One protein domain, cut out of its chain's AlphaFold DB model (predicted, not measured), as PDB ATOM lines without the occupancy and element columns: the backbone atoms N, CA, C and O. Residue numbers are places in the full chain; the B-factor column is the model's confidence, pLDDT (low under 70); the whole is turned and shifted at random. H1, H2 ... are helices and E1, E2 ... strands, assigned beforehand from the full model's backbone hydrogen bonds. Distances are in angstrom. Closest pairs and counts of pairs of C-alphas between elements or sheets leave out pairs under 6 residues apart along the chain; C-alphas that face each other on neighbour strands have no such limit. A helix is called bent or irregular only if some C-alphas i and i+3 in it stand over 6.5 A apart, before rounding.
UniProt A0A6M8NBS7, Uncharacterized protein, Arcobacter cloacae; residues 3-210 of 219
ATOM      1  N   GLN A   3     220.173 157.480 140.010       43.34
ATOM      2  CA  GLN A   3     219.244 158.488 139.471       43.34
ATOM      3  C   GLN A   3     217.859 157.934 139.090       43.34
ATOM      4  O   GLN A   3     216.899 158.695 139.045       43.34
ATOM      5  N   LEU A   4     217.722 156.618 138.873       49.50
ATOM      6  CA  LEU A   4     216.438 156.015 138.484       49.50
ATOM      7  C   LEU A   4     215.462 155.884 139.671       49.50
ATOM      8  O   LEU A   4     214.260 156.057 139.506       49.50
ATOM      9  N   ILE A   5     215.979 155.623 140.877       50.22
ATOM     10  CA  ILE A   5     215.165 155.425 142.090       50.22
ATOM     11  C   ILE A   5     214.639 156.766 142.627       50.22
ATOM     12  O   ILE A   5     213.487 156.855 143.045       50.22
ATOM     13  N   ALA A   6     215.441 157.834 142.546       50.50
ATOM     14  CA  ALA A   6     215.027 159.171 142.980       50.50
ATOM     15  C   ALA A   6     213.884 159.747 142.120       50.50
ATOM     16  O   ALA A   6     212.983 160.396 142.644       50.50
ATOM     17  N   MET A   7     213.876 159.466 140.813       49.72
ATOM     18  CA  MET A   7     212.841 159.950 139.893       49.72
ATOM     19  C   MET A   7     211.472 159.295 140.146       49.72
ATOM     20  O   MET A   7     210.445 159.961 140.046       49.72
ATOM     21  N   ILE A   8     211.445 158.019 140.547       50.16
ATOM     22  CA  ILE A   8     210.203 157.293 140.857       50.16
ATOM     23  C   ILE A   8     209.557 157.824 142.148       50.16
ATOM     24  O   ILE A   8     208.345 158.015 142.194       50.16
ATOM     25  N   ILE A   9     210.353 158.137 143.177       54.53
ATOM     26  CA  ILE A   9     209.838 158.630 144.468       54.53
ATOM     27  C   ILE A   9     209.201 160.026 144.328       54.53
ATOM     28  O   ILE A   9     208.159 160.286 144.926       54.53
ATOM     29  N   VAL A  10     209.768 160.907 143.497       56.47
ATOM     30  CA  VAL A  10     209.221 162.260 143.275       56.47
ATOM     31  C   VAL A  10     207.917 162.222 142.468       56.47
ATOM     32  O   VAL A  10     206.981 162.956 142.780       56.47
ATOM     33  N   VAL A  11     207.811 161.335 141.472       51.88
ATOM     34  CA  VAL A  11     206.587 161.187 140.663       51.88
ATOM     35  C   VAL A  11     205.446 160.576 141.484       51.88
ATOM     36  O   VAL A  11     204.315 161.051 141.406       51.88
ATOM     37  N   VAL A  12     205.738 159.590 142.339       53.41
ATOM     38  CA  VAL A  12     204.739 159.023 143.262       53.41
ATOM     39  C   VAL A  12     204.319 160.051 144.320       53.41
ATOM     40  O   VAL A  12     203.130 160.177 144.599       53.41
ATOM     41  N   GLY A  13     205.250 160.858 144.844       48.72
ATOM     42  CA  GLY A  13     204.933 161.959 145.762       48.72
ATOM     43  C   GLY A  13     204.026 163.031 145.143       48.72
ATOM     44  O   GLY A  13     203.072 163.468 145.783       48.72
ATOM     45  N   ALA A  14     204.258 163.403 143.879       50.84
ATOM     46  CA  ALA A  14     203.418 164.361 143.156       50.84
ATOM     47  C   ALA A  14     202.020 163.804 142.822       50.84
ATOM     48  O   ALA A  14     201.034 164.538 142.885       50.84
ATOM     49  N   MET A  15     201.904 162.503 142.524       43.81
ATOM     50  CA  MET A  15     200.598 161.870 142.310       43.81
ATOM     51  C   MET A  15     199.817 161.685 143.617       43.81
ATOM     52  O   MET A  15     198.622 161.963 143.639       43.81
ATOM     53  N   ILE A  16     200.473 161.329 144.726       51.22
ATOM     54  CA  ILE A  16     199.841 161.309 146.059       51.22
ATOM     55  C   ILE A  16     199.357 162.716 146.448       51.22
ATOM     56  O   ILE A  16     198.255 162.860 146.973       51.22
ATOM     57  N   TYR A  17     200.128 163.762 146.133       39.16
ATOM     58  CA  TYR A  17     199.739 165.148 146.400       39.16
ATOM     59  C   TYR A  17     198.512 165.587 145.581       39.16
ATOM     60  O   TYR A  17     197.638 166.269 146.111       39.16
ATOM     61  N   MET A  18     198.376 165.132 144.329       38.38
ATOM     62  CA  MET A  18     197.180 165.421 143.527       38.38
ATOM     63  C   MET A  18     195.940 164.616 143.954       38.38
ATOM     64  O   MET A  18     194.830 165.135 143.847       38.38
ATOM     65  N   PHE A  19     196.090 163.408 144.510       42.59
ATOM     66  CA  PHE A  19     194.963 162.677 145.114       42.59
ATOM     67  C   PHE A  19     194.510 163.274 146.461       42.59
ATOM     68  O   PHE A  19     193.327 163.204 146.790       42.59
ATOM     69  N   GLN A  20     195.398 163.947 147.200       41.66
ATOM     70  CA  GLN A  20     195.053 164.691 148.425       41.66
ATOM     71  C   GLN A  20     194.284 165.995 148.129       41.66
ATOM     72  O   GLN A  20     193.441 166.407 148.922       41.66
ATOM     73  N   THR A  21     194.493 166.624 146.965       40.56
ATOM     74  CA  THR A  21     193.747 167.835 146.560       40.56
ATOM     75  C   THR A  21     192.353 167.571 145.980       40.56
ATOM     76  O   THR A  21     191.559 168.506 145.906       40.56
ATOM     77  N   PHE A  22     192.017 166.329 145.608       45.19
ATOM     78  CA  PHE A  22     190.647 165.952 145.211       45.19
ATOM     79  C   PHE A  22     189.883 165.188 146.301       45.19
ATOM     80  O   PHE A  22     188.654 165.241 146.318       45.19
ATOM     81  N   GLY A  23     190.583 164.557 147.253       44.12
ATOM     82  CA  GLY A  23     189.957 163.901 148.408       44.12
ATOM     83  C   GLY A  23     189.196 164.858 149.334       44.12
ATOM     84  O   GLY A  23     188.225 164.451 149.955       44.12
ATOM     85  N   GLY A  24     189.570 166.143 149.375       49.41
ATOM     86  CA  GLY A  24     188.880 167.160 150.182       49.41
ATOM     87  C   GLY A  24     187.720 167.883 149.486       49.41
ATOM     88  O   GLY A  24     187.018 168.658 150.133       49.41
ATOM     89  N   THR A  25     187.524 167.688 148.178       49.12
ATOM     90  CA  THR A  25     186.467 168.374 147.409       49.12
ATOM     91  C   THR A  25     185.231 167.494 147.255       49.12
ATOM     92  O   THR A  25     184.123 168.017 147.292       49.12
ATOM     93  N   GLY A  26     185.404 166.171 147.142       48.25
ATOM     94  CA  GLY A  26     184.288 165.217 147.127       48.25
ATOM     95  C   GLY A  26     183.467 165.264 148.417       48.25
ATOM     96  O   GLY A  26     182.251 165.407 148.357       48.25
ATOM     97  N   ASP A  27     184.151 165.285 149.563       51.53
ATOM     98  CA  ASP A  27     183.544 165.372 150.897       51.53
ATOM     99  C   ASP A  27     182.777 166.696 151.099       51.53
ATOM    100  O   ASP A  27     181.635 166.731 151.547       51.53
ATOM    101  N   LYS A  28     183.337 167.814 150.612       54.94
ATOM    102  CA  LYS A  28     182.666 169.126 150.647       54.94
ATOM    103  C   LYS A  28     181.470 169.220 149.702       54.94
ATOM    104  O   LYS A  28     180.503 169.900 150.032       54.94
ATOM    105  N   ILE A  29     181.522 168.581 148.530       60.41
ATOM    106  CA  ILE A  29     180.387 168.541 147.594       60.41
ATOM    107  C   ILE A  29     179.243 167.714 148.195       60.41
ATOM    108  O   ILE A  29     178.090 168.140 148.121       60.41
ATOM    109  N   GLU A  30     179.555 166.589 148.847       63.88
ATOM    110  CA  GLU A  30     178.571 165.799 149.588       63.88
ATOM    111  C   GLU A  30     177.980 166.598 150.762       63.88
ATOM    112  O   GLU A  30     176.757 166.697 150.888       63.88
ATOM    113  N   GLY A  31     178.818 167.293 151.538       62.16
ATOM    114  CA  GLY A  31     178.374 168.175 152.619       62.16
ATOM    115  C   GLY A  31     177.445 169.311 152.158       62.16
ATOM    116  O   GLY A  31     176.487 169.657 152.850       62.16
ATOM    117  N   VAL A  32     177.653 169.877 150.962       69.75
ATOM    118  CA  VAL A  32     176.748 170.906 150.408       69.75
ATOM    119  C   VAL A  32     175.360 170.332 150.104       69.75
ATOM    120  O   VAL A  32     174.362 171.004 150.375       69.75
ATOM    121  N   ALA A  33     175.273 169.101 149.591       69.75
ATOM    122  CA  ALA A  33     173.993 168.432 149.351       69.75
ATOM    123  C   ALA A  33     173.288 168.057 150.668       69.75
ATOM    124  O   ALA A  33     172.083 168.268 150.808       69.75
ATOM    125  N   GLN A  34     174.042 167.579 151.662       80.94
ATOM    126  CA  GLN A  34     173.523 167.220 152.987       80.94
ATOM    127  C   GLN A  34     172.966 168.435 153.749       80.94
ATOM    128  O   GLN A  34     171.954 168.319 154.443       80.94
ATOM    129  N   LYS A  35     173.565 169.624 153.581       87.25
ATOM    130  CA  LYS A  35     173.132 170.871 154.236       87.25
ATOM    131  C   LYS A  35     171.663 171.213 153.976       87.25
ATOM    132  O   LYS A  35     170.959 171.604 154.905       87.25
ATOM    133  N   GLY A  36     171.196 171.064 152.734       86.50
ATOM    134  CA  GLY A  36     169.800 171.337 152.381       86.50
ATOM    135  C   GLY A  36     168.837 170.461 153.185       86.50
ATOM    136  O   GLY A  36     167.927 170.976 153.831       86.50
ATOM    137  N   SER A  37     169.108 169.155 153.226       89.81
ATOM    138  CA  SER A  37     168.334 168.188 154.010       89.81
ATOM    139  C   SER A  37     168.395 168.460 155.518       89.81
ATOM    140  O   SER A  37     167.370 168.360 156.188       89.81
ATOM    141  N   ILE A  38     169.551 168.871 156.052       92.00
ATOM    142  CA  ILE A  38     169.693 169.264 157.467       92.00
ATOM    143  C   ILE A  38     168.786 170.453 157.798       92.00
ATOM    144  O   ILE A  38     168.049 170.417 158.784       92.00
ATOM    145  N   ILE A  39     168.802 171.497 156.967       92.38
ATOM    146  CA  ILE A  39     167.965 172.685 157.175       92.38
ATOM    147  C   ILE A  39     166.477 172.322 157.090       92.38
ATOM    148  O   ILE A  39     165.684 172.821 157.888       92.38
ATOM    149  N   THR A  40     166.085 171.429 156.177       92.50
ATOM    150  CA  THR A  40     164.704 170.929 156.100       92.50
ATOM    151  C   THR A  40     164.280 170.222 157.388       92.50
ATOM    152  O   THR A  40     163.218 170.532 157.922       92.50
ATOM    153  N   GLU A  41     165.108 169.329 157.931       94.00
ATOM    154  CA  GLU A  41     164.815 168.624 159.188       94.00
ATOM    155  C   GLU A  41     164.711 169.586 160.381       94.00
ATOM    156  O   GLU A  41     163.801 169.468 161.202       94.00
ATOM    157  N   ILE A  42     165.586 170.596 160.442       95.44
ATOM    158  CA  ILE A  42     165.510 171.660 161.455       95.44
ATOM    159  C   ILE A  42     164.192 172.435 161.330       95.44
ATOM    160  O   ILE A  42     163.533 172.675 162.343       95.44
ATOM    161  N   ASN A  43     163.784 172.812 160.116       93.69
ATOM    162  CA  ASN A  43     162.553 173.573 159.893       93.69
ATOM    163  C   ASN A  43     161.294 172.769 160.253       93.69
ATOM    164  O   ASN A  43     160.392 173.319 160.882       93.69
ATOM    165  N   ASN A  44     161.271 171.464 159.962       92.56
ATOM    166  CA  ASN A  44     160.165 170.581 160.348       92.56
ATOM    167  C   ASN A  44     159.921 170.579 161.869       92.56
ATOM    168  O   ASN A  44     158.775 170.533 162.318       92.56
ATOM    169  N   ILE A  45     160.991 170.650 162.670       96.31
ATOM    170  CA  ILE A  45     160.890 170.777 164.130       96.31
ATOM    171  C   ILE A  45     160.577 172.218 164.539       96.31
ATOM    172  O   ILE A  45     159.730 172.432 165.408       96.31
ATOM    173  N   LYS A  46     161.219 173.208 163.910       95.88
ATOM    174  CA  LYS A  46     161.033 174.634 164.208       95.88
ATOM    175  C   LYS A  46     159.570 175.042 164.135       95.88
ATOM    176  O   LYS A  46     159.095 175.692 165.063       95.88
ATOM    177  N   ASP A  47     158.868 174.671 163.073       94.88
ATOM    178  CA  ASP A  47     157.484 175.101 162.872       94.88
ATOM    179  C   ASP A  47     156.574 174.569 163.989       94.88
ATOM    180  O   ASP A  47     155.829 175.340 164.597       94.88
ATOM    181  N   GLY A  48     156.719 173.291 164.359       95.12
ATOM    182  CA  GLY A  48     155.994 172.700 165.488       95.12
ATOM    183  C   GLY A  48     156.353 173.341 166.832       95.12
ATOM    184  O   GLY A  48     155.465 173.678 167.618       95.12
ATOM    185  N   VAL A  49     157.644 173.589 167.083       96.88
ATOM    186  CA  VAL A  49     158.122 174.273 168.300       96.88
ATOM    187  C   VAL A  49     157.580 175.699 168.380       96.88
ATOM    188  O   VAL A  49     157.168 176.135 169.451       96.88
ATOM    189  N   LYS A  50     157.527 176.427 167.264       95.88
ATOM    190  CA  LYS A  50     157.009 177.796 167.218       95.88
ATOM    191  C   LYS A  50     155.519 177.849 167.534       95.88
ATOM    192  O   LYS A  50     155.094 178.678 168.340       95.88
ATOM    193  N   ILE A  51     154.732 176.944 166.949       95.12
ATOM    194  CA  ILE A  51     153.296 176.836 167.240       95.12
ATOM    195  C   ILE A  51     153.092 176.477 168.719       95.12
ATOM    196  O   ILE A  51     152.312 177.135 169.403       95.12
ATOM    197  N   ALA A  52     153.837 175.501 169.242       95.88
ATOM    198  CA  ALA A  52     153.746 175.108 170.645       95.88
ATOM    199  C   ALA A  52     154.146 176.233 171.613       95.88
ATOM    200  O   ALA A  52     153.486 176.425 172.637       95.88
ATOM    201  N   ALA A  53     155.189 177.002 171.283       95.50
ATOM    202  CA  ALA A  53     155.615 178.166 172.053       95.50
ATOM    203  C   ALA A  53     154.525 179.244 172.074       95.50
ATOM    204  O   ALA A  53     154.200 179.770 173.133       95.50
ATOM    205  N   ARG A  54     153.905 179.525 170.920       94.75
ATOM    206  CA  ARG A  54     152.785 180.471 170.811       94.75
ATOM    207  C   ARG A  54     151.575 180.045 171.643       94.75
ATOM    208  O   ARG A  54     150.918 180.898 172.233       94.75
ATOM    209  N   SER A  55     151.289 178.746 171.691       93.94
ATOM    210  CA  SER A  55     150.213 178.176 172.509       93.94
ATOM    211  C   SER A  55     150.558 178.104 174.002       93.94
ATOM    212  O   SER A  55     149.694 177.770 174.802       93.94
ATOM    213  N   GLY A  56     151.801 178.395 174.405       93.50
ATOM    214  CA  GLY A  56     152.250 178.256 175.793       93.50
ATOM    215  C   GLY A  56     152.402 176.801 176.255       93.50
ATOM    216  O   GLY A  56     152.422 176.544 177.456       93.50
ATOM    217  N   HIS A  57     152.514 175.850 175.321       95.94
ATOM    218  CA  HIS A  57     152.625 174.411 175.596       95.94
ATOM    219  C   HIS A  57     154.086 173.942 175.703       95.94
ATOM    220  O   HIS A  57     154.365 172.751 175.590       95.94
ATOM    221  N   ILE A  58     155.040 174.852 175.906       96.50
ATOM    222  CA  ILE A  58     156.436 174.515 176.202       96.50
ATOM    223  C   ILE A  58     156.751 175.038 177.592       96.50
ATOM    224  O   ILE A  58     156.590 176.227 177.842       96.50
ATOM    225  N   GLN A  59     157.242 174.169 178.467       95.94
ATOM    226  CA  GLN A  59     157.664 174.545 179.811       95.94
ATOM    227  C   GLN A  59     159.071 174.043 180.120       95.94
ATOM    228  O   GLN A  59     159.596 173.122 179.477       95.94
ATOM    229  N   ILE A  60     159.664 174.630 181.153       95.62
ATOM    230  CA  ILE A  60     160.906 174.120 181.730       95.62
ATOM    231  C   ILE A  60     160.752 172.672 182.246       95.62
ATOM    232  O   ILE A  60     159.659 172.270 182.652       95.62
ATOM    233  N   PRO A  61     161.834 171.867 182.308       91.69
ATOM    234  CA  PRO A  61     161.771 170.477 182.782       91.69
ATOM    235  C   PRO A  61     161.157 170.308 184.184       91.69
ATOM    236  O   PRO A  61     160.483 169.312 184.468       91.69
ATOM    237  N   THR A  62     161.351 171.298 185.057       91.69
ATOM    238  CA  THR A  62     160.796 171.341 186.419       91.69
ATOM    239  C   THR A  62     159.373 171.897 186.488       91.69
ATOM    240  O   THR A  62     158.798 171.936 187.572       91.69
ATOM    241  N   GLY A  63     158.800 172.329 185.364       90.38
ATOM    242  CA  GLY A  63     157.444 172.855 185.294       90.38
ATOM    243  C   GLY A  63     156.396 171.797 185.652       90.38
ATOM    244  O   GLY A  63     156.632 170.587 185.538       90.38
ATOM    245  N   THR A  64     155.245 172.251 186.136       91.38
ATOM    246  CA  THR A  64     154.160 171.399 186.653       91.38
ATOM    247  C   THR A  64     152.860 171.551 185.875       91.38
ATOM    248  O   THR A  64     151.847 171.002 186.293       91.38
ATOM    249  N   ASP A  65     152.863 172.316 184.783       90.81
ATOM    250  CA  ASP A  65     151.669 172.512 183.970       90.81
ATOM    251  C   ASP A  65     151.342 171.199 183.235       90.81
ATOM    252  O   ASP A  65     152.199 170.710 182.490       90.81
ATOM    253  N   PRO A  66     150.169 170.581 183.461       87.31
ATOM    254  CA  PRO A  66     149.808 169.330 182.801       87.31
ATOM    255  C   PRO A  66     149.611 169.487 181.287       87.31
ATOM    256  O   PRO A  66     149.766 168.503 180.565       87.31
ATOM    257  N   ASP A  67     149.324 170.700 180.805       89.44
ATOM    258  CA  ASP A  67     149.010 170.975 179.400       89.44
ATOM    259  C   ASP A  67     150.249 171.400 178.586       89.44
ATOM    260  O   ASP A  67     150.185 171.551 177.363       89.44
ATOM    261  N   ALA A  68     151.406 171.560 179.241       92.94
ATOM    262  CA  ALA A  68     152.659 171.931 178.592       92.94
ATOM    263  C   ALA A  68     153.659 170.767 178.525       92.94
ATOM    264  O   ALA A  68     153.849 169.982 179.455       92.94
ATOM    265  N   ALA A  69     154.391 170.686 177.422       95.50
ATOM    266  CA  ALA A  69     155.428 169.697 177.205       95.50
ATOM    267  C   ALA A  69     156.790 170.168 177.725       95.50
ATOM    268  O   ALA A  69     157.147 171.344 177.664       95.50
ATOM    269  N   LYS A  70     157.586 169.203 178.184       94.56
ATOM    270  CA  LYS A  70     158.956 169.411 178.684       94.56
ATOM    271  C   LYS A  70     160.036 169.046 177.664       94.56
ATOM    272  O   LYS A  70     161.215 169.271 177.905       94.56
ATOM    273  N   ASN A  71     159.644 168.373 176.586       95.12
ATOM    274  CA  ASN A  71     160.527 167.762 175.601       95.12
ATOM    275  C   ASN A  71     159.769 167.499 174.293       95.12
ATOM    276  O   ASN A  71     158.544 167.641 174.229       95.12
ATOM    277  N   LEU A  72     160.504 167.074 173.261       96.12
ATOM    278  CA  LEU A  72     159.933 166.736 171.958       96.12
ATOM    279  C   LEU A  72     158.872 165.628 172.022       96.12
ATOM    280  O   LEU A  72     157.858 165.753 171.346       96.12
ATOM    281  N   LYS A  73     159.031 164.588 172.854       95.44
ATOM    282  CA  LYS A  73     157.998 163.550 173.018       95.44
ATOM    283  C   LYS A  73     156.672 164.122 173.514       95.44
ATOM    284  O   LYS A  73     155.631 163.774 172.968       95.44
ATOM    285  N   GLY A  74     156.697 165.018 174.501       95.19
ATOM    286  CA  GLY A  74     155.487 165.682 174.988       95.19
ATOM    287  C   GLY A  74     154.813 166.521 173.902       95.19
ATOM    288  O   GLY A  74     153.601 166.445 173.732       95.19
ATOM    289  N   LEU A  75     155.598 167.257 173.106       96.44
ATOM    290  CA  LEU A  75     155.074 168.018 171.965       96.44
ATOM    291  C   LEU A  75     154.504 167.112 170.867       96.44
ATOM    292  O   LEU A  75     153.484 167.437 170.264       96.44
ATOM    293  N   ALA A  76     155.120 165.954 170.651       96.50
ATOM    294  CA  ALA A  76     154.646 164.954 169.708       96.50
ATOM    295  C   ALA A  76     153.334 164.293 170.153       96.50
ATOM    296  O   ALA A  76     152.469 164.040 169.322       96.50
ATOM    297  N   THR A  77     153.141 164.058 171.456       95.56
ATOM    298  CA  THR A  77     151.856 163.583 172.003       95.56
ATOM    299  C   THR A  77     150.729 164.601 171.801       95.56
ATOM    300  O   THR A  77     149.574 164.216 171.649       95.56
ATOM    301  N   LEU A  78     151.066 165.891 171.740       95.12
ATOM    302  CA  LEU A  78     150.141 166.979 171.406       95.12
ATOM    303  C   LEU A  78     150.005 167.213 169.889       95.12
ATOM    304  O   LEU A  78     149.328 168.150 169.475       95.12
ATOM    305  N   SER A  79     150.620 166.364 169.062       95.75
ATOM    306  CA  SER A  79     150.562 166.402 167.596       95.75
ATOM    307  C   SER A  79     151.096 167.689 166.954       95.75
ATOM    308  O   SER A  79     150.594 168.121 165.918       95.75
ATOM    309  N   TYR A  80     152.129 168.302 167.540       96.50
ATOM    310  CA  TYR A  80     152.724 169.530 166.995       96.50
ATOM    311  C   TYR A  80     153.620 169.323 165.763       96.50
ATOM    312  O   TYR A  80     153.920 170.298 165.077       96.50
ATOM    313  N   PHE A  81     154.053 168.093 165.467       96.81
ATOM    314  CA  PHE A  81     154.902 167.798 164.305       96.81
ATOM    315  C   PHE A  81     154.153 166.999 163.233       96.81
ATOM    316  O   PHE A  81     153.007 166.590 163.419       96.81
ATOM    317  N   ALA A  82     154.810 166.753 162.097       94.38
ATOM    318  CA  ALA A  82     154.306 165.829 161.087       94.38
ATOM    319  C   ALA A  82     154.131 164.411 161.664       94.38
ATOM    320  O   ALA A  82     154.880 163.996 162.550       94.38
ATOM    321  N   GLU A  83     153.180 163.641 161.127       94.25
ATOM    322  CA  GLU A  83     152.800 162.317 161.647       94.25
ATOM    323  C   GLU A  83     153.993 161.366 161.816       94.25
ATOM    324  O   GLU A  83     154.118 160.709 162.846       94.25
ATOM    325  N   GLN A  84     154.919 161.343 160.854       92.75
ATOM    326  CA  GLN A  84     156.111 160.490 160.924       92.75
ATOM    327  C   GLN A  84     157.037 160.859 162.095       92.75
ATOM    328  O   GLN A  84     157.579 159.977 162.760       92.75
ATOM    329  N   ILE A  85     157.186 162.157 162.376       94.81
ATOM    330  CA  ILE A  85     157.986 162.667 163.499       94.81
ATOM    331  C   ILE A  85     157.279 162.349 164.817       94.81
ATOM    332  O   ILE A  85     157.908 161.836 165.746       94.81
ATOM    333  N   ASN A  86     155.964 162.595 164.885       95.19
ATOM    334  CA  ASN A  86     155.177 162.282 166.075       95.19
ATOM    335  C   ASN A  86     155.243 160.790 166.402       95.19
ATOM    336  O   ASN A  86     155.463 160.422 167.556       95.19
ATOM    337  N   SER A  87     155.100 159.940 165.386       94.88
ATOM    338  CA  SER A  87     155.164 158.487 165.520       94.88
ATOM    339  C   SER A  87     156.512 158.045 166.090       94.88
ATOM    340  O   SER A  87     156.548 157.356 167.105       94.88
ATOM    341  N   GLN A  88     157.629 158.547 165.551       94.50
ATOM    342  CA  GLN A  88     158.958 158.211 166.069       94.50
ATOM    343  C   GLN A  88     159.153 158.637 167.537       94.50
ATOM    344  O   GLN A  88     159.689 157.887 168.352       94.50
ATOM    345  N   LEU A  89     158.730 159.855 167.884       94.88
ATOM    346  CA  LEU A  89     158.918 160.420 169.222       94.88
ATOM    347  C   LEU A  89     158.007 159.780 170.278       94.88
ATOM    348  O   LEU A  89     158.375 159.716 171.455       94.88
ATOM    349  N   THR A  90     156.822 159.315 169.877       95.75
ATOM    350  CA  THR A  90     155.822 158.717 170.778       95.75
ATOM    351  C   THR A  90     155.860 157.195 170.828       95.75
ATOM    352  O   THR A  90     155.217 156.625 171.710       95.75
ATOM    353  N   ASP A  91     156.655 156.549 169.971       94.75
ATOM    354  CA  ASP A  91     156.819 155.099 169.958       94.75
ATOM    355  C   ASP A  91     157.161 154.558 171.360       94.75
ATOM    356  O   ASP A  91     158.037 155.065 172.074       94.75
ATOM    357  N   THR A  92     156.424 153.533 171.784       89.50
ATOM    358  CA  THR A  92     156.541 152.927 173.117       89.50
ATOM    359  C   THR A  92     157.789 152.065 173.275       89.50
ATOM    360  O   THR A  92     158.201 151.800 174.403       89.50
ATOM    361  N   THR A  93     158.415 151.662 172.169       91.44
ATOM    362  CA  THR A  93     159.695 150.948 172.139       91.44
ATOM    363  C   THR A  93     160.892 151.891 172.246       91.44
ATOM    364  O   THR A  93     162.010 151.436 172.499       91.44
ATOM    365  N   ASN A  94     160.678 153.203 172.081       89.88
ATOM    366  CA  ASN A  94     161.741 154.192 172.166       89.88
ATOM    367  C   ASN A  94     162.331 154.233 173.581       89.88
ATOM    368  O   ASN A  94     161.613 154.282 174.585       89.88
ATOM    369  N   HIS A  95     163.656 154.269 173.659       89.69
ATOM    370  CA  HIS A  95     164.362 154.369 174.921       89.69
ATOM    371  C   HIS A  95     163.993 155.682 175.628       89.69
ATOM    372  O   HIS A  95     164.048 156.761 175.040       89.69
ATOM    373  N   SER A  96     163.647 155.624 176.916       87.62
ATOM    374  CA  SER A  96     163.134 156.788 177.659       87.62
ATOM    375  C   SER A  96     164.120 157.961 177.717       87.62
ATOM    376  O   SER A  96     163.705 159.117 177.639       87.62
ATOM    377  N   SER A  97     165.426 157.684 177.768       89.00
ATOM    378  CA  SER A  97     166.487 158.703 177.667       89.00
ATOM    379  C   SER A  97     166.467 159.496 176.353       89.00
ATOM    380  O   SER A  97     167.013 160.593 176.306       89.00
ATOM    381  N   ASN A  98     165.802 158.987 175.313       89.38
ATOM    382  CA  ASN A  98     165.651 159.640 174.014       89.38
ATOM    383  C   ASN A  98     164.310 160.382 173.883       89.38
ATOM    384  O   ASN A  98     163.959 160.822 172.795       89.38
ATOM    385  N   ALA A  99     163.558 160.581 174.973       92.00
ATOM    386  CA  ALA A  99     162.278 161.300 174.938       92.00
ATOM    387  C   ALA A  99     162.393 162.751 174.428       92.00
ATOM    388  O   ALA A  99     161.407 163.342 173.995       92.00
ATOM    389  N   ASN A 100     163.586 163.346 174.475       95.56
ATOM    390  CA  ASN A 100     163.853 164.660 173.894       95.56
ATOM    391  C   ASN A 100     164.685 164.594 172.606       95.56
ATOM    392  O   ASN A 100     165.318 165.582 172.253       95.56
ATOM    393  N   ILE A 101     164.757 163.444 171.937       95.81
ATOM    394  CA  ILE A 101     165.601 163.254 170.758       95.81
ATOM    395  C   ILE A 101     164.741 162.757 169.603       95.81
ATOM    396  O   ILE A 101     164.224 161.643 169.631       95.81
ATOM    397  N   TYR A 102     164.623 163.592 168.577       96.56
ATOM    398  CA  TYR A 102     164.172 163.188 167.255       96.56
ATOM    399  C   TYR A 102     165.391 162.806 166.415       96.56
ATOM    400  O   TYR A 102     166.339 163.584 166.300       96.56
ATOM    401  N   ASN A 103     165.372 161.616 165.823       95.75
ATOM    402  CA  ASN A 103     166.402 161.175 164.894       95.75
ATOM    403  C   ASN A 103     165.926 161.480 163.478       95.75
ATOM    404  O   ASN A 103     164.896 160.963 163.044       95.75
ATOM    405  N   ALA A 104     166.667 162.325 162.768       93.69
ATOM    406  CA  ALA A 104     166.236 162.856 161.483       93.69
ATOM    407  C   ALA A 104     166.034 161.745 160.444       93.69
ATOM    408  O   ALA A 104     166.971 161.016 160.098       93.69
ATOM    409  N   ILE A 105     164.812 161.629 159.924       90.31
ATOM    410  CA  ILE A 105     164.415 160.550 159.011       90.31
ATOM    411  C   ILE A 105     165.192 160.637 157.692       90.31
ATOM    412  O   ILE A 105     165.613 159.605 157.165       90.31
ATOM    413  N   SER A 106     165.475 161.850 157.207       89.38
ATOM    414  CA  SER A 106     166.267 162.083 155.986       89.38
ATOM    415  C   SER A 106     167.676 161.485 156.045       89.38
ATOM    416  O   SER A 106     168.293 161.272 155.004       89.38
ATOM    417  N   PHE A 107     168.175 161.178 157.244       90.81
ATOM    418  CA  PHE A 107     169.486 160.570 157.470       90.81
ATOM    419  C   PHE A 107     169.387 159.151 158.049       90.81
ATOM    420  O   PHE A 107     170.282 158.696 158.761       90.81
ATOM    421  N   GLY A 108     168.285 158.449 157.763       87.88
ATOM    422  CA  GLY A 108     168.046 157.085 158.238       87.88
ATOM    423  C   GLY A 108     167.679 157.003 159.720       87.88
ATOM    424  O   GLY A 108     167.826 155.944 160.328       87.88
ATOM    425  N   GLY A 109     167.237 158.111 160.320       90.06
ATOM    426  CA  GLY A 109     166.763 158.147 161.696       90.06
ATOM    427  C   GLY A 109     165.523 157.277 161.895       90.06
ATOM    428  O   GLY A 109     164.555 157.354 161.139       90.06
ATOM    429  N   THR A 110     165.553 156.455 162.939       91.56
ATOM    430  CA  THR A 110     164.446 155.589 163.350       91.56
ATOM    431  C   THR A 110     164.227 155.704 164.851       91.56
ATOM    432  O   THR A 110     164.970 156.382 165.562       91.56
ATOM    433  N   VAL A 111     163.212 155.006 165.358       92.50
ATOM    434  CA  VAL A 111     163.045 154.802 166.797       92.50
ATOM    435  C   VAL A 111     164.293 154.120 167.357       92.50
ATOM    436  O   VAL A 111     164.775 153.134 166.794       92.50
ATOM    437  N   VAL A 112     164.829 154.655 168.454       90.50
ATOM    438  CA  VAL A 112     166.046 154.137 169.083       90.50
ATOM    439  C   VAL A 112     165.657 153.350 170.323       90.50
ATOM    440  O   VAL A 112     165.313 153.912 171.357       90.50
ATOM    441  N   THR A 113     165.740 152.030 170.221       89.69
ATOM    442  CA  THR A 113     165.347 151.100 171.291       89.69
ATOM    443  C   THR A 113     166.470 150.814 172.292       89.69
ATOM    444  O   THR A 113     166.240 150.195 173.328       89.69
ATOM    445  N   THR A 114     167.696 151.270 172.010       88.00
ATOM    446  CA  THR A 114     168.874 151.034 172.861       88.00
ATOM    447  C   THR A 114     169.334 152.306 173.570       88.00
ATOM    448  O   THR A 114     169.006 153.417 173.159       88.00
ATOM    449  N   ALA A 115     170.140 152.154 174.625       78.44
ATOM    450  CA  ALA A 115     170.720 153.290 175.339       78.44
ATOM    451  C   ALA A 115     171.720 154.095 174.486       78.44
ATOM    452  O   ALA A 115     171.962 155.265 174.762       78.44
ATOM    453  N   THR A 116     172.312 153.477 173.455       85.06
ATOM    454  CA  THR A 116     173.254 154.151 172.554       85.06
ATOM    455  C   THR A 116     172.523 154.638 171.310       85.06
ATOM    456  O   THR A 116     171.906 153.855 170.590       85.06
ATOM    457  N   ASN A 117     172.619 155.936 171.033       89.81
ATOM    458  CA  ASN A 117     172.030 156.544 169.850       89.81
ATOM    459  C   ASN A 117     173.123 156.950 168.848       89.81
ATOM    460  O   ASN A 117     173.818 157.947 169.045       89.81
ATOM    461  N   ASN A 118     173.238 156.170 167.770       90.25
ATOM    462  CA  ASN A 118     174.205 156.374 166.686       90.25
ATOM    463  C   ASN A 118     173.582 157.019 165.437       90.25
ATOM    464  O   ASN A 118     174.178 156.959 164.361       90.25
ATOM    465  N   SER A 119     172.382 157.599 165.549       93.12
ATOM    466  CA  SER A 119     171.747 158.297 164.434       93.12
ATOM    467  C   SER A 119     172.609 159.462 163.954       93.12
ATOM    468  O   SER A 119     173.230 160.168 164.752       93.12
ATOM    469  N   ALA A 120     172.635 159.645 162.633       93.81
ATOM    470  CA  ALA A 120     173.533 160.587 161.979       93.81
ATOM    471  C   ALA A 120     173.200 162.053 162.285       93.81
ATOM    472  O   ALA A 120     174.094 162.885 162.358       93.81
ATOM    473  N   MET A 121     171.921 162.357 162.508       95.44
ATOM    474  CA  MET A 121     171.468 163.661 162.971       95.44
ATOM    475  C   MET A 121     170.411 163.481 164.056       95.44
ATOM    476  O   MET A 121     169.385 162.826 163.851       95.44
ATOM    477  N   LYS A 122     170.679 164.085 165.208       96.31
ATOM    478  CA  LYS A 122     169.801 164.118 166.377       96.31
ATOM    479  C   LYS A 122     169.357 165.554 166.607       96.31
ATOM    480  O   LYS A 122     170.184 166.462 166.584       96.31
ATOM    481  N   ILE A 123     168.065 165.748 166.839       97.38
ATOM    482  CA  ILE A 123     167.477 167.050 167.147       97.38
ATOM    483  C   ILE A 123     166.801 166.981 168.515       97.38
ATOM    484  O   ILE A 123     166.063 166.040 168.803       97.38
ATOM    485  N   SER A 124     167.018 168.000 169.342       97.69
ATOM    486  CA  SER A 124     166.429 168.113 170.675       97.69
ATOM    487  C   SER A 124     165.859 169.498 170.939       97.69
ATOM    488  O   SER A 124     166.400 170.506 170.489       97.69
ATOM    489  N   LEU A 125     164.782 169.556 171.726       97.62
ATOM    490  CA  LEU A 125     164.254 170.818 172.237       97.62
ATOM    491  C   LEU A 125     165.142 171.333 173.371       97.62
ATOM    492  O   LEU A 125     165.476 170.584 174.290       97.62
ATOM    493  N   VAL A 126     165.457 172.624 173.347       97.50
ATOM    494  CA  VAL A 126     166.110 173.335 174.447       97.50
ATOM    495  C   VAL A 126     165.085 174.248 175.108       97.50
ATOM    496  O   VAL A 126     164.738 175.299 174.575       97.50
ATOM    497  N   SER A 127     164.594 173.840 176.277       96.06
ATOM    498  CA  SER A 127     163.579 174.576 177.041       96.06
ATOM    499  C   SER A 127     163.935 174.721 178.522       96.06
ATOM    500  O   SER A 127     163.066 174.910 179.356       96.06
ATOM    501  N   ASN A 128     165.211 174.625 178.898       95.06
ATOM    502  CA  ASN A 128     165.633 174.640 180.305       95.06
ATOM    503  C   ASN A 128     165.616 176.028 180.975       95.06
ATOM    504  O   ASN A 128     165.960 176.124 182.151       95.06
ATOM    505  N   VAL A 129     165.227 177.089 180.260       94.81
ATOM    506  CA  VAL A 129     165.192 178.464 180.774       94.81
ATOM    507  C   VAL A 129     163.816 179.071 180.519       94.81
ATOM    508  O   VAL A 129     163.396 179.200 179.375       94.81
ATOM    509  N   SER A 130     163.117 179.448 181.591       93.81
ATOM    510  CA  SER A 130     161.808 180.110 181.505       93.81
ATOM    511  C   SER A 130     161.952 181.503 180.884       93.81
ATOM    512  O   SER A 130     162.958 182.185 181.087       93.81
ATOM    513  N   LYS A 131     160.937 181.924 180.124       94.00
ATOM    514  CA  LYS A 131     160.858 183.171 179.342       94.00
ATOM    515  C   LYS A 131     161.886 183.311 178.216       94.00
ATOM    516  O   LYS A 131     161.902 184.342 177.543       94.00
ATOM    517  N   ALA A 132     162.706 182.291 177.981       96.19
ATOM    518  CA  ALA A 132     163.610 182.247 176.844       96.19
ATOM    519  C   ALA A 132     162.876 181.827 175.567       96.19
ATOM    520  O   ALA A 132     161.884 181.096 175.612       96.19
ATOM    521  N   ILE A 133     163.408 182.228 174.417       96.62
ATOM    522  CA  ILE A 133     163.068 181.611 173.135       96.62
ATOM    523  C   ILE A 133     163.514 180.140 173.198       96.62
ATOM    524  O   ILE A 133     164.674 179.880 173.539       96.62
ATOM    525  N   PRO A 134     162.632 179.168 172.895       97.00
ATOM    526  CA  PRO A 134     163.028 177.767 172.855       97.00
ATOM    527  C   PRO A 134     164.091 177.551 171.770       97.00
ATOM    528  O   PRO A 134     163.972 178.053 170.652       97.00
ATOM    529  N   GLY A 135     165.136 176.803 172.109       97.25
ATOM    530  CA  GLY A 135     166.206 176.466 171.174       97.25
ATOM    531  C   GLY A 135     165.996 175.107 170.515       97.25
ATOM    532  O   GLY A 135     165.291 174.242 171.040       97.25
ATOM    533  N   ILE A 136     166.664 174.902 169.384       97.88
ATOM    534  CA  ILE A 136     166.777 173.603 168.717       97.88
ATOM    535  C   ILE A 136     168.234 173.174 168.781       97.88
ATOM    536  O   ILE A 136     169.086 173.777 168.135       97.88
ATOM    537  N   TYR A 137     168.522 172.152 169.577       97.75
ATOM    538  CA  TYR A 137     169.841 171.537 169.629       97.75
ATOM    539  C   TYR A 137     169.971 170.510 168.510       97.75
ATOM    540  O   TYR A 137     169.074 169.687 168.323       97.75
ATOM    541  N   VAL A 138     171.083 170.557 167.788       97.25
ATOM    542  CA  VAL A 138     171.414 169.653 166.689       97.25
ATOM    543  C   VAL A 138     172.735 168.970 167.012       97.25
ATOM    544  O   VAL A 138     173.682 169.626 167.429       97.25
ATOM    545  N   ASP A 139     172.795 167.655 166.810       96.00
ATOM    546  CA  ASP A 139     173.997 166.844 167.002       96.00
ATOM    547  C   ASP A 139     174.207 165.921 165.794       96.00
ATOM    548  O   ASP A 139     173.406 165.015 165.541       96.00
ATOM    549  N   MET A 140     175.303 166.169 165.074       95.12
ATOM    550  CA  MET A 140     175.765 165.422 163.896       95.12
ATOM    551  C   MET A 140     177.079 164.668 164.162       95.12
ATOM    552  O   MET A 140     177.766 164.245 163.238       95.12
ATOM    553  N   SER A 141     177.456 164.500 165.431       92.56
ATOM    554  CA  SER A 141     178.754 163.935 165.840       92.56
ATOM    555  C   SER A 141     178.880 162.414 165.646       92.56
ATOM    556  O   SER A 141     179.907 161.814 165.977       92.56
ATOM    557  N   ALA A 142     177.831 161.766 165.138       91.56
ATOM    558  CA  ALA A 142     177.727 160.321 164.977       91.56
ATOM    559  C   ALA A 142     177.183 159.950 163.588       91.56
ATOM    560  O   ALA A 142     176.800 160.809 162.798       91.56
ATOM    561  N   GLY A 143     177.149 158.649 163.292       89.75
ATOM    562  CA  GLY A 143     176.606 158.123 162.039       89.75
ATOM    563  C   GLY A 143     177.343 158.632 160.796       89.75
ATOM    564  O   GLY A 143     178.547 158.871 160.833       89.75
ATOM    565  N   SER A 144     176.609 158.777 159.692       89.06
ATOM    566  CA  SER A 144     177.158 159.136 158.376       89.06
ATOM    567  C   SER A 144     177.557 160.606 158.220       89.06
ATOM    568  O   SER A 144     178.252 160.932 157.265       89.06
ATOM    569  N   LEU A 145     177.139 161.497 159.124       89.44
ATOM    570  CA  LEU A 145     177.464 162.930 159.049       89.44
ATOM    571  C   LEU A 145     178.715 163.312 159.844       89.44
ATOM    572  O   LEU A 145     179.212 164.426 159.690       89.44
ATOM    573  N   LYS A 146     179.236 162.396 160.667       90.19
ATOM    574  CA  LYS A 146     180.344 162.655 161.591       90.19
ATOM    575  C   LYS A 146     181.570 163.251 160.901       90.19
ATOM    576  O   LYS A 146     182.146 164.207 161.414       90.19
ATOM    577  N   ASP A 147     181.962 162.699 159.758       88.81
ATOM    578  CA  ASP A 147     183.197 163.105 159.080       88.81
ATOM    579  C   ASP A 147     183.074 164.513 158.464       88.81
ATOM    580  O   ASP A 147     184.048 165.262 158.419       88.81
ATOM    581  N   ASN A 148     181.849 164.930 158.125       87.06
ATOM    582  CA  ASN A 148     181.526 166.260 157.600       87.06
ATOM    583  C   ASN A 148     181.030 167.255 158.660       87.06
ATOM    584  O   ASN A 148     180.741 168.411 158.340       87.06
ATOM    585  N   ALA A 149     180.934 166.839 159.922       89.75
ATOM    586  CA  ALA A 149     180.253 167.576 160.978       89.75
ATOM    587  C   ALA A 149     180.779 169.010 161.157       89.75
ATOM    588  O   ALA A 149     179.992 169.957 161.154       89.75
ATOM    589  N   ALA A 150     182.103 169.186 161.212       89.50
ATOM    590  CA  ALA A 150     182.738 170.496 161.367       89.50
ATOM    591  C   ALA A 150     182.460 171.440 160.184       89.50
ATOM    592  O   ALA A 150     182.254 172.643 160.360       89.50
ATOM    593  N   PHE A 151     182.445 170.900 158.961       89.19
ATOM    594  CA  PHE A 151     182.125 171.673 157.764       89.19
ATOM    595  C   PHE A 151     180.648 172.082 157.761       89.19
ATOM    596  O   PHE A 151     180.339 173.259 157.578       89.19
ATOM    597  N   LEU A 152     179.747 171.129 158.008       90.81
ATOM    598  CA  LEU A 152     178.303 171.347 158.043       90.81
ATOM    599  C   LEU A 152     177.912 172.374 159.107       90.81
ATOM    600  O   LEU A 152     177.181 173.313 158.804       90.81
ATOM    601  N   GLU A 153     178.449 172.248 160.318       92.00
ATOM    602  CA  GLU A 153     178.228 173.183 161.423       92.00
ATOM    603  C   GLU A 153     178.618 174.619 161.037       92.00
ATOM    604  O   GLU A 153     177.828 175.551 161.203       92.00
ATOM    605  N   ALA A 154     179.805 174.809 160.449       90.88
ATOM    606  CA  ALA A 154     180.268 176.126 160.018       90.88
ATOM    607  C   ALA A 154     179.400 176.724 158.896       90.88
ATOM    608  O   ALA A 154     179.111 177.925 158.902       90.88
ATOM    609  N   GLN A 155     178.972 175.898 157.936       91.06
ATOM    610  CA  GLN A 155     178.112 176.339 156.837       91.06
ATOM    611  C   GLN A 155     176.706 176.697 157.323       91.06
ATOM    612  O   GLN A 155     176.206 177.766 156.984       91.06
ATOM    613  N   ILE A 156     176.089 175.858 158.156       92.50
ATOM    614  CA  ILE A 156     174.761 176.114 158.732       92.50
ATOM    615  C   ILE A 156     174.793 177.383 159.584       92.50
ATOM    616  O   ILE A 156     173.899 178.220 159.470       92.50
ATOM    617  N   ALA A 157     175.841 177.565 160.392       92.25
ATOM    618  CA  ALA A 157     175.982 178.765 161.202       92.25
ATOM    619  C   ALA A 157     176.076 180.037 160.350       92.25
ATOM    620  O   ALA A 157     175.487 181.057 160.702       92.25
ATOM    621  N   THR A 158     176.779 179.963 159.219       92.75
ATOM    622  CA  THR A 158     176.900 181.077 158.270       92.75
ATOM    623  C   THR A 158     175.565 181.370 157.584       92.75
ATOM    624  O   THR A 158     175.127 182.519 157.562       92.75
ATOM    625  N   ASP A 159     174.890 180.340 157.077       89.69
ATOM    626  CA  ASP A 159     173.639 180.477 156.324       89.69
ATOM    627  C   ASP A 159     172.488 181.001 157.195       89.69
ATOM    628  O   ASP A 159     171.674 181.811 156.747       89.69
ATOM    629  N   LEU A 160     172.420 180.562 158.456       92.75
ATOM    630  CA  LEU A 160     171.355 180.942 159.383       92.75
ATOM    631  C   LEU A 160     171.663 182.218 160.182       92.75
ATOM    632  O   LEU A 160     170.771 182.710 160.873       92.75
ATOM    633  N   ALA A 161     172.865 182.800 160.082       91.31
ATOM    634  CA  ALA A 161     173.301 183.933 160.914       91.31
ATOM    635  C   ALA A 161     172.371 185.161 160.850       91.31
ATOM    636  O   ALA A 161     172.227 185.912 161.822       91.31
ATOM    637  N   SER A 162     171.722 185.386 159.704       92.69
ATOM    638  CA  SER A 162     170.786 186.500 159.528       92.69
ATOM    639  C   SER A 162     169.494 186.292 160.327       92.69
ATOM    640  O   SER A 162     169.012 187.230 160.963       92.69
ATOM    641  N   ILE A 163     168.989 185.059 160.386       93.38
ATOM    642  CA  ILE A 163     167.671 184.710 160.938       93.38
ATOM    643  C   ILE A 163     167.717 184.017 162.304       93.38
ATOM    644  O   ILE A 163     166.679 183.869 162.946       93.38
ATOM    645  N   ALA A 164     168.892 183.607 162.772       95.50
ATOM    646  CA  ALA A 164     169.064 182.899 164.031       95.50
ATOM    647  C   ALA A 164     170.377 183.274 164.726       95.50
ATOM    648  O   ALA A 164     171.318 183.772 164.108       95.50
ATOM    649  N   THR A 165     170.414 183.043 166.033       95.06
ATOM    650  CA  THR A 165     171.634 183.014 166.839       95.06
ATOM    651  C   THR A 165     172.037 181.555 167.014       95.06
ATOM    652  O   THR A 165     171.202 180.728 167.381       95.06
ATOM    653  N   ILE A 166     173.299 181.239 166.726       94.94
ATOM    654  CA  ILE A 166     173.813 179.867 166.723       94.94
ATOM    655  C   ILE A 166     174.855 179.740 167.824       94.94
ATOM    656  O   ILE A 166     175.919 180.356 167.753       94.94
ATOM    657  N   ASP A 167     174.549 178.939 168.834       94.75
ATOM    658  CA  ASP A 167     175.499 178.580 169.873       94.75
ATOM    659  C   ASP A 167     176.286 177.338 169.458       94.75
ATOM    660  O   ASP A 167     175.841 176.208 169.648       94.75
ATOM    661  N   ARG A 168     177.463 177.578 168.882       93.69
ATOM    662  CA  ARG A 168     178.423 176.552 168.446       93.69
ATOM    663  C   ARG A 168     179.332 176.045 169.570       93.69
ATOM    664  O   ARG A 168     180.284 175.323 169.313       93.69
ATOM    665  N   HIS A 169     179.119 176.478 170.810       93.00
ATOM    666  CA  HIS A 169     179.857 175.945 171.956       93.00
ATOM    667  C   HIS A 169     179.052 174.891 172.726       93.00
ATOM    668  O   HIS A 169     179.566 174.269 173.658       93.00
ATOM    669  N   ALA A 170     177.799 174.667 172.325       93.06
ATOM    670  CA  ALA A 170     176.885 173.787 173.022       93.06
ATOM    671  C   ALA A 170     177.226 172.310 172.800       93.06
ATOM    672  O   ALA A 170     177.121 171.790 171.696       93.06
ATOM    673  N   THR A 171     177.504 171.595 173.888       92.38
ATOM    674  CA  THR A 171     177.771 170.146 173.861       92.38
ATOM    675  C   THR A 171     176.545 169.291 174.204       92.38
ATOM    676  O   THR A 171     176.636 168.059 174.228       92.38
ATOM    677  N   ALA A 172     175.425 169.933 174.550       92.44
ATOM    678  CA  ALA A 172     174.175 169.307 174.969       92.44
ATOM    679  C   ALA A 172     172.976 170.244 174.735       92.44
ATOM    680  O   ALA A 172     173.138 171.448 174.549       92.44
ATOM    681  N   ALA A 173     171.760 169.698 174.831       94.81
ATOM    682  CA  ALA A 173     170.502 170.446 174.759       94.81
ATOM    683  C   ALA A 173     170.242 171.274 176.037       94.81
ATOM    684  O   ALA A 173     169.294 171.030 176.784       94.81
ATOM    685  N   THR A 174     171.128 172.220 176.343       94.31
ATOM    686  CA  THR A 174     171.077 173.068 177.539       94.31
ATOM    687  C   THR A 174     171.481 174.486 177.168       94.31
ATOM    688  O   THR A 174     172.607 174.727 176.750       94.31
ATOM    689  N   ALA A 175     170.548 175.421 177.320       94.44
ATOM    690  CA  ALA A 175     170.760 176.833 177.038       94.44
ATOM    691  C   ALA A 175     171.737 177.488 178.021       94.44
ATOM    692  O   ALA A 175     171.763 177.131 179.204       94.44
ATOM    693  N   GLY A 176     172.457 178.503 177.535       93.00
ATOM    694  CA  GLY A 176     173.179 179.456 178.373       93.00
ATOM    695  C   GLY A 176     172.249 180.396 179.153       93.00
ATOM    696  O   GLY A 176     171.022 180.286 179.120       93.00
ATOM    697  N   ALA A 177     172.844 181.340 179.882       92.12
ATOM    698  CA  ALA A 177     172.095 182.332 180.652       92.12
ATOM    699  C   ALA A 177     171.431 183.378 179.742       92.12
ATOM    700  O   ALA A 177     171.950 183.700 178.673       92.12
ATOM    701  N   LEU A 178     170.305 183.946 180.180       94.75
ATOM    702  CA  LEU A 178     169.686 185.070 179.476       94.75
ATOM    703  C   LEU A 178     170.484 186.363 179.705       94.75
ATOM    704  O   LEU A 178     170.852 186.650 180.849       94.75
ATOM    705  N   PRO A 179     170.729 187.161 178.652       93.81
ATOM    706  CA  PRO A 179     171.305 188.489 178.797       93.81
ATOM    707  C   PRO A 179     170.417 189.406 179.648       93.81
ATOM    708  O   PRO A 179     169.195 189.403 179.526       93.81
ATOM    709  N   THR A 180     171.035 190.250 180.476       92.94
ATOM    710  CA  THR A 180     170.333 191.262 181.291       92.94
ATOM    711  C   THR A 180     170.272 192.639 180.625       92.94
ATOM    712  O   THR A 180     169.764 193.592 181.208       92.94
ATOM    713  N   THR A 181     170.846 192.770 179.429       92.75
ATOM    714  CA  THR A 181     170.957 194.015 178.658       92.75
ATOM    715  C   THR A 181     170.712 193.736 177.179       92.75
ATOM    716  O   THR A 181     170.855 192.597 176.740       92.75
ATOM    717  N   GLY A 182     170.417 194.781 176.405       92.12
ATOM    718  CA  GLY A 182     170.094 194.676 174.979       92.12
ATOM    719  C   GLY A 182     168.602 194.860 174.717       92.12
ATOM    720  O   GLY A 182     167.849 195.247 175.612       92.12
ATOM    721  N   THR A 183     168.195 194.606 173.483       93.75
ATOM    722  CA  THR A 183     166.803 194.621 173.019       93.75
ATOM    723  C   THR A 183     165.969 193.510 173.665       93.75
ATOM    724  O   THR A 183     166.502 192.500 174.123       93.75
ATOM    725  N   ASP A 184     164.640 193.638 173.630       92.06
ATOM    726  CA  ASP A 184     163.714 192.611 174.141       92.06
ATOM    727  C   ASP A 184     163.908 191.235 173.485       92.06
ATOM    728  O   ASP A 184     163.595 190.200 174.073       92.06
ATOM    729  N   LEU A 185     164.388 191.196 172.239       93.19
ATOM    730  CA  LEU A 185     164.723 189.948 171.558       93.19
ATOM    731  C   LEU A 185     166.010 189.340 172.128       93.19
ATOM    732  O   LEU A 185     166.047 188.144 172.417       93.19
ATOM    733  N   GLU A 186     167.048 190.155 172.318       93.50
ATOM    734  CA  GLU A 186     168.337 189.717 172.866       93.50
ATOM    735  C   GLU A 186     168.193 189.222 174.305       93.50
ATOM    736  O   GLU A 186     168.703 188.158 174.631       93.50
ATOM    737  N   GLN A 187     167.416 189.910 175.142       94.31
ATOM    738  CA  GLN A 187     167.179 189.498 176.532       94.31
ATOM    739  C   GLN A 187     166.378 188.195 176.664       94.31
ATOM    740  O   GLN A 187     166.393 187.571 177.721       94.31
ATOM    741  N   ARG A 188     165.674 187.771 175.605       95.25
ATOM    742  CA  ARG A 188     164.962 186.482 175.542       95.25
ATOM    743  C   ARG A 188     165.750 185.404 174.803       95.25
ATOM    744  O   ARG A 188     165.353 184.242 174.839       95.25
ATOM    745  N   THR A 189     166.840 185.760 174.132       95.88
ATOM    746  CA  THR A 189     167.705 184.811 173.430       95.88
ATOM    747  C   THR A 189     168.821 184.388 174.380       95.88
ATOM    748  O   THR A 189     169.613 185.239 174.778       95.88
ATOM    749  N   PRO A 190     168.914 183.107 174.772       95.56
ATOM    750  CA  PRO A 190     170.016 182.651 175.609       95.56
ATOM    751  C   PRO A 190     171.382 182.990 175.006       95.56
ATOM    752  O   PRO A 190     171.588 182.880 173.795       95.56
ATOM    753  N   ALA A 191     172.315 183.400 175.862       91.19
ATOM    754  CA  ALA A 191     173.700 183.609 175.477       91.19
ATOM    755  C   ALA A 191     174.349 182.276 175.082       91.19
ATOM    756  O   ALA A 191     173.915 181.202 175.508       91.19
ATOM    757  N   THR A 192     175.424 182.356 174.300       89.38
ATOM    758  CA  THR A 192     176.221 181.181 173.951       89.38
ATOM    759  C   THR A 192     176.785 180.533 175.210       89.38
ATOM    760  O   THR A 192     177.252 181.228 176.119       89.38
ATOM    761  N   THR A 193     176.767 179.211 175.249       87.25
ATOM    762  CA  THR A 193     177.403 178.415 176.293       87.25
ATOM    763  C   THR A 193     178.912 178.657 176.330       87.25
ATOM    764  O   THR A 193     179.520 179.172 175.387       87.25
ATOM    765  N   ALA A 194     179.520 178.359 177.479       83.19
ATOM    766  CA  ALA A 194     180.952 178.545 177.652       83.19
ATOM    767  C   ALA A 194     181.718 177.626 176.682       83.19
ATOM    768  O   ALA A 194     181.366 176.448 176.577       83.19
ATOM    769  N   PRO A 195     182.763 178.131 176.004       80.25
ATOM    770  CA  PRO A 195     183.563 177.317 175.101       80.25
ATOM    771  C   PRO A 195     184.176 176.132 175.849       80.25
ATOM    772  O   PRO A 195     184.661 176.271 176.974       80.25
ATOM    773  N   SER A 196     184.170 174.972 175.198       71.69
ATOM    774  CA  SER A 196     184.943 173.801 175.607       71.69
ATOM    775  C   SER A 196     185.936 173.444 174.503       71.69
ATOM    776  O   SER A 196     185.772 173.858 173.350       71.69
ATOM    777  N   ASP A 197     186.990 172.708 174.849       62.53
ATOM    778  CA  ASP A 197     187.986 172.284 173.867       62.53
ATOM    779  C   ASP A 197     187.295 171.499 172.732       62.53
ATOM    780  O   ASP A 197     186.597 170.516 172.978       62.53
ATOM    781  N   ASN A 198     187.493 171.944 171.485       65.75
ATOM    782  CA  ASN A 198     186.940 171.392 170.233       65.75
ATOM    783  C   ASN A 198     185.449 171.627 169.923       65.75
ATOM    784  O   ASN A 198     184.979 171.107 168.907       65.75
ATOM    785  N   SER A 199     184.716 172.437 170.692       75.12
ATOM    786  CA  SER A 199     183.269 172.614 170.459       75.12
ATOM    787  C   SER A 199     182.916 173.215 169.088       75.12
ATOM    788  O   SER A 199     181.856 172.954 168.558       75.12
ATOM    789  N   LEU A 200     183.819 173.974 168.457       82.00
ATOM    790  CA  LEU A 200     183.579 174.587 167.137       82.00
ATOM    791  C   LEU A 200     183.696 173.610 165.952       82.00
ATOM    792  O   LEU A 200     183.685 174.034 164.793       82.00
ATOM    793  N   THR A 201     183.938 172.331 166.224       84.81
ATOM    794  CA  THR A 201     184.162 171.297 165.203       84.81
ATOM    795  C   THR A 201     183.532 169.960 165.577       84.81
ATOM    796  O   THR A 201     183.793 168.953 164.921       84.81
ATOM    797  N   ASP A 202     182.743 169.920 166.649       87.00
ATOM    798  CA  ASP A 202     182.180 168.683 167.179       87.00
ATOM    799  C   ASP A 202     180.831 168.319 166.536       87.00
ATOM    800  O   ASP A 202     180.300 167.239 166.808       87.00
ATOM    801  N   GLY A 203     180.294 169.176 165.654       90.69
ATOM    802  CA  GLY A 203     179.022 168.941 164.981       90.69
ATOM    803  C   GLY A 203     177.808 169.192 165.855       90.69
ATOM    804  O   GLY A 203     176.737 168.658 165.542       90.69
ATOM    805  N   LYS A 204     177.967 169.931 166.955       94.69
ATOM    806  CA  LYS A 204     176.913 170.196 167.928       94.69
ATOM    807  C   LYS A 204     176.692 171.686 168.076       94.69
ATOM    808  O   LYS A 204     177.621 172.482 168.131       94.69
ATOM    809  N   PHE A 205     175.427 172.078 168.099       95.88
ATOM    810  CA  PHE A 205     175.068 173.482 168.242       95.88
ATOM    811  C   PHE A 205     173.611 173.644 168.657       95.88
ATOM    812  O   PHE A 205     172.780 172.760 168.436       95.88
ATOM    813  N   ILE A 206     173.282 174.801 169.231       97.19
ATOM    814  CA  ILE A 206     171.897 175.216 169.477       97.19
ATOM    815  C   ILE A 206     171.537 176.360 168.535       97.19
ATOM    816  O   ILE A 206     172.293 177.315 168.381       97.19
ATOM    817  N   ILE A 207     170.356 176.280 167.929       97.44
ATOM    818  CA  ILE A 207     169.764 177.346 167.127       97.44
ATOM    819  C   ILE A 207     168.675 178.043 167.939       97.44
ATOM    820  O   ILE A 207     167.719 177.399 168.378       97.44
ATOM    821  N   TYR A 208     168.769 179.365 168.052       97.12
ATOM    822  CA  TYR A 208     167.697 180.234 168.534       97.12
ATOM    823  C   TYR A 208     167.221 181.128 167.394       97.12
ATOM    824  O   TYR A 208     167.939 182.025 166.950       97.12
ATOM    825  N   PHE A 209     166.017 180.882 166.886       96.38
ATOM    826  CA  PHE A 209     165.490 181.662 165.772       96.38
ATOM    827  C   PHE A 209     164.976 183.031 166.229       96.38
ATOM    828  O   PHE A 209     164.249 183.150 167.213       96.38
ATOM    829  N   LYS A 210     165.321 184.074 165.470       93.62
ATOM    830  CA  LYS A 210     164.979 185.474 165.775       93.62
ATOM    831  C   LYS A 210     163.528 185.827 165.447       93.62
ATOM    832  O   LYS A 210     163.051 186.881 165.849       93.62
TER     833      LYS A 210
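This is residues 3 to 210 of the 219 residues of an uncharacterized protein of Arcobacter cloacae (UniProt A0A6M8NBS7). A twisted sheet of four strands sits in a compact head, with one very long helix, H1, whose later residues 38 to 50 pack on the sheet and whose first residues, 3 to 26, stick out far from the head as a straight arm. H4 packs over one face of the sheet, over its strands E4 and E3, the small pair H2 and H3 sits toward the E1 edge, and long links fill out the rest of the head. The printed part has 208 residues, with four named helices and four named strands in the order H1 H2 H3 E1 E2 H4 E3 E4; the sheet runs E1 E2 E4 E3, antiparallel, and the class is mixed. The whole is only just loose, close to compact, with a radius of gyration of the C-alphas of 20.4 A, and spans 82 by 45 by 26 A, the arm making the length.

The strands are E1, residues 122 to 126, E2, 135 to 139, E3, 164 to 167, and E4, 204 to 209, which is 16.3 A long and ends at C-alpha 209 (165.490, 181.662, 165.772). H1, residues 3 to 54, runs 76.7 A from C-alpha 3 (219.244, 158.488, 139.471) to C-alpha 54 (152.785, 180.471, 170.811), with a kink of 29 degrees near residue 34. It is neither bent nor irregular, but only just: C-alphas 21 and 24 are 6.1 A apart. H4, residues 143 to 160, is 23.6 A long and irregular, C-alphas 147 and 150 being 7.8 A apart. H2 is residues 72 to 77 and H3 residues 83 to 90.

The sheet is only just strongly twisted, its C-alphas up to 4.4 A off the best plane. E1 and E2 form a hairpin, with N 124 and O 137 2.8 A apart. E2 and E4 are antiparallel, with N 207 and O 136 at 2.8 A. E3 and E4 form a hairpin, with N 165 and O 208 at 2.8 A. E2, H4 and E3 make a split strand-helix-strand unit, two strands running the same way with E4 between them; its crossover is right-handed. With H1 and H4 on one face of the sheet there are two layers. H4 has a height over the sheet of 9.4 A. H1 residues 27 to 39 touch H4 residues 148 to 156, closest at the C-alphas of Gly 31 and Asn 148, 6.2 A, at a steep tilt of 66 degrees. H2 only grazes the sheet with residues 72 to 75, and touches H3, closest at the C-alphas of Ala 76 and Asn 86, 4.5 A. H3 is not on the sheet. In H2 and H3 every O i to N i+4 pair is within hydrogen-bond range; in H1 38 of 48 are, in H4 10 of 14.

The C-alphas of Gln 3 and Pro 66, the two farthest apart, are 82.6 A apart. Without residues 3 to 26, which stand free, the body of 184 residues spans 46 by 43 by 26 A. The printed part has no cut; the links H1 to H2, H3 to E1 and E3 to E4 are long. Mean pLDDT of the printed part is 86.1, with residues 3 to 33 and 197 to 198 under 70.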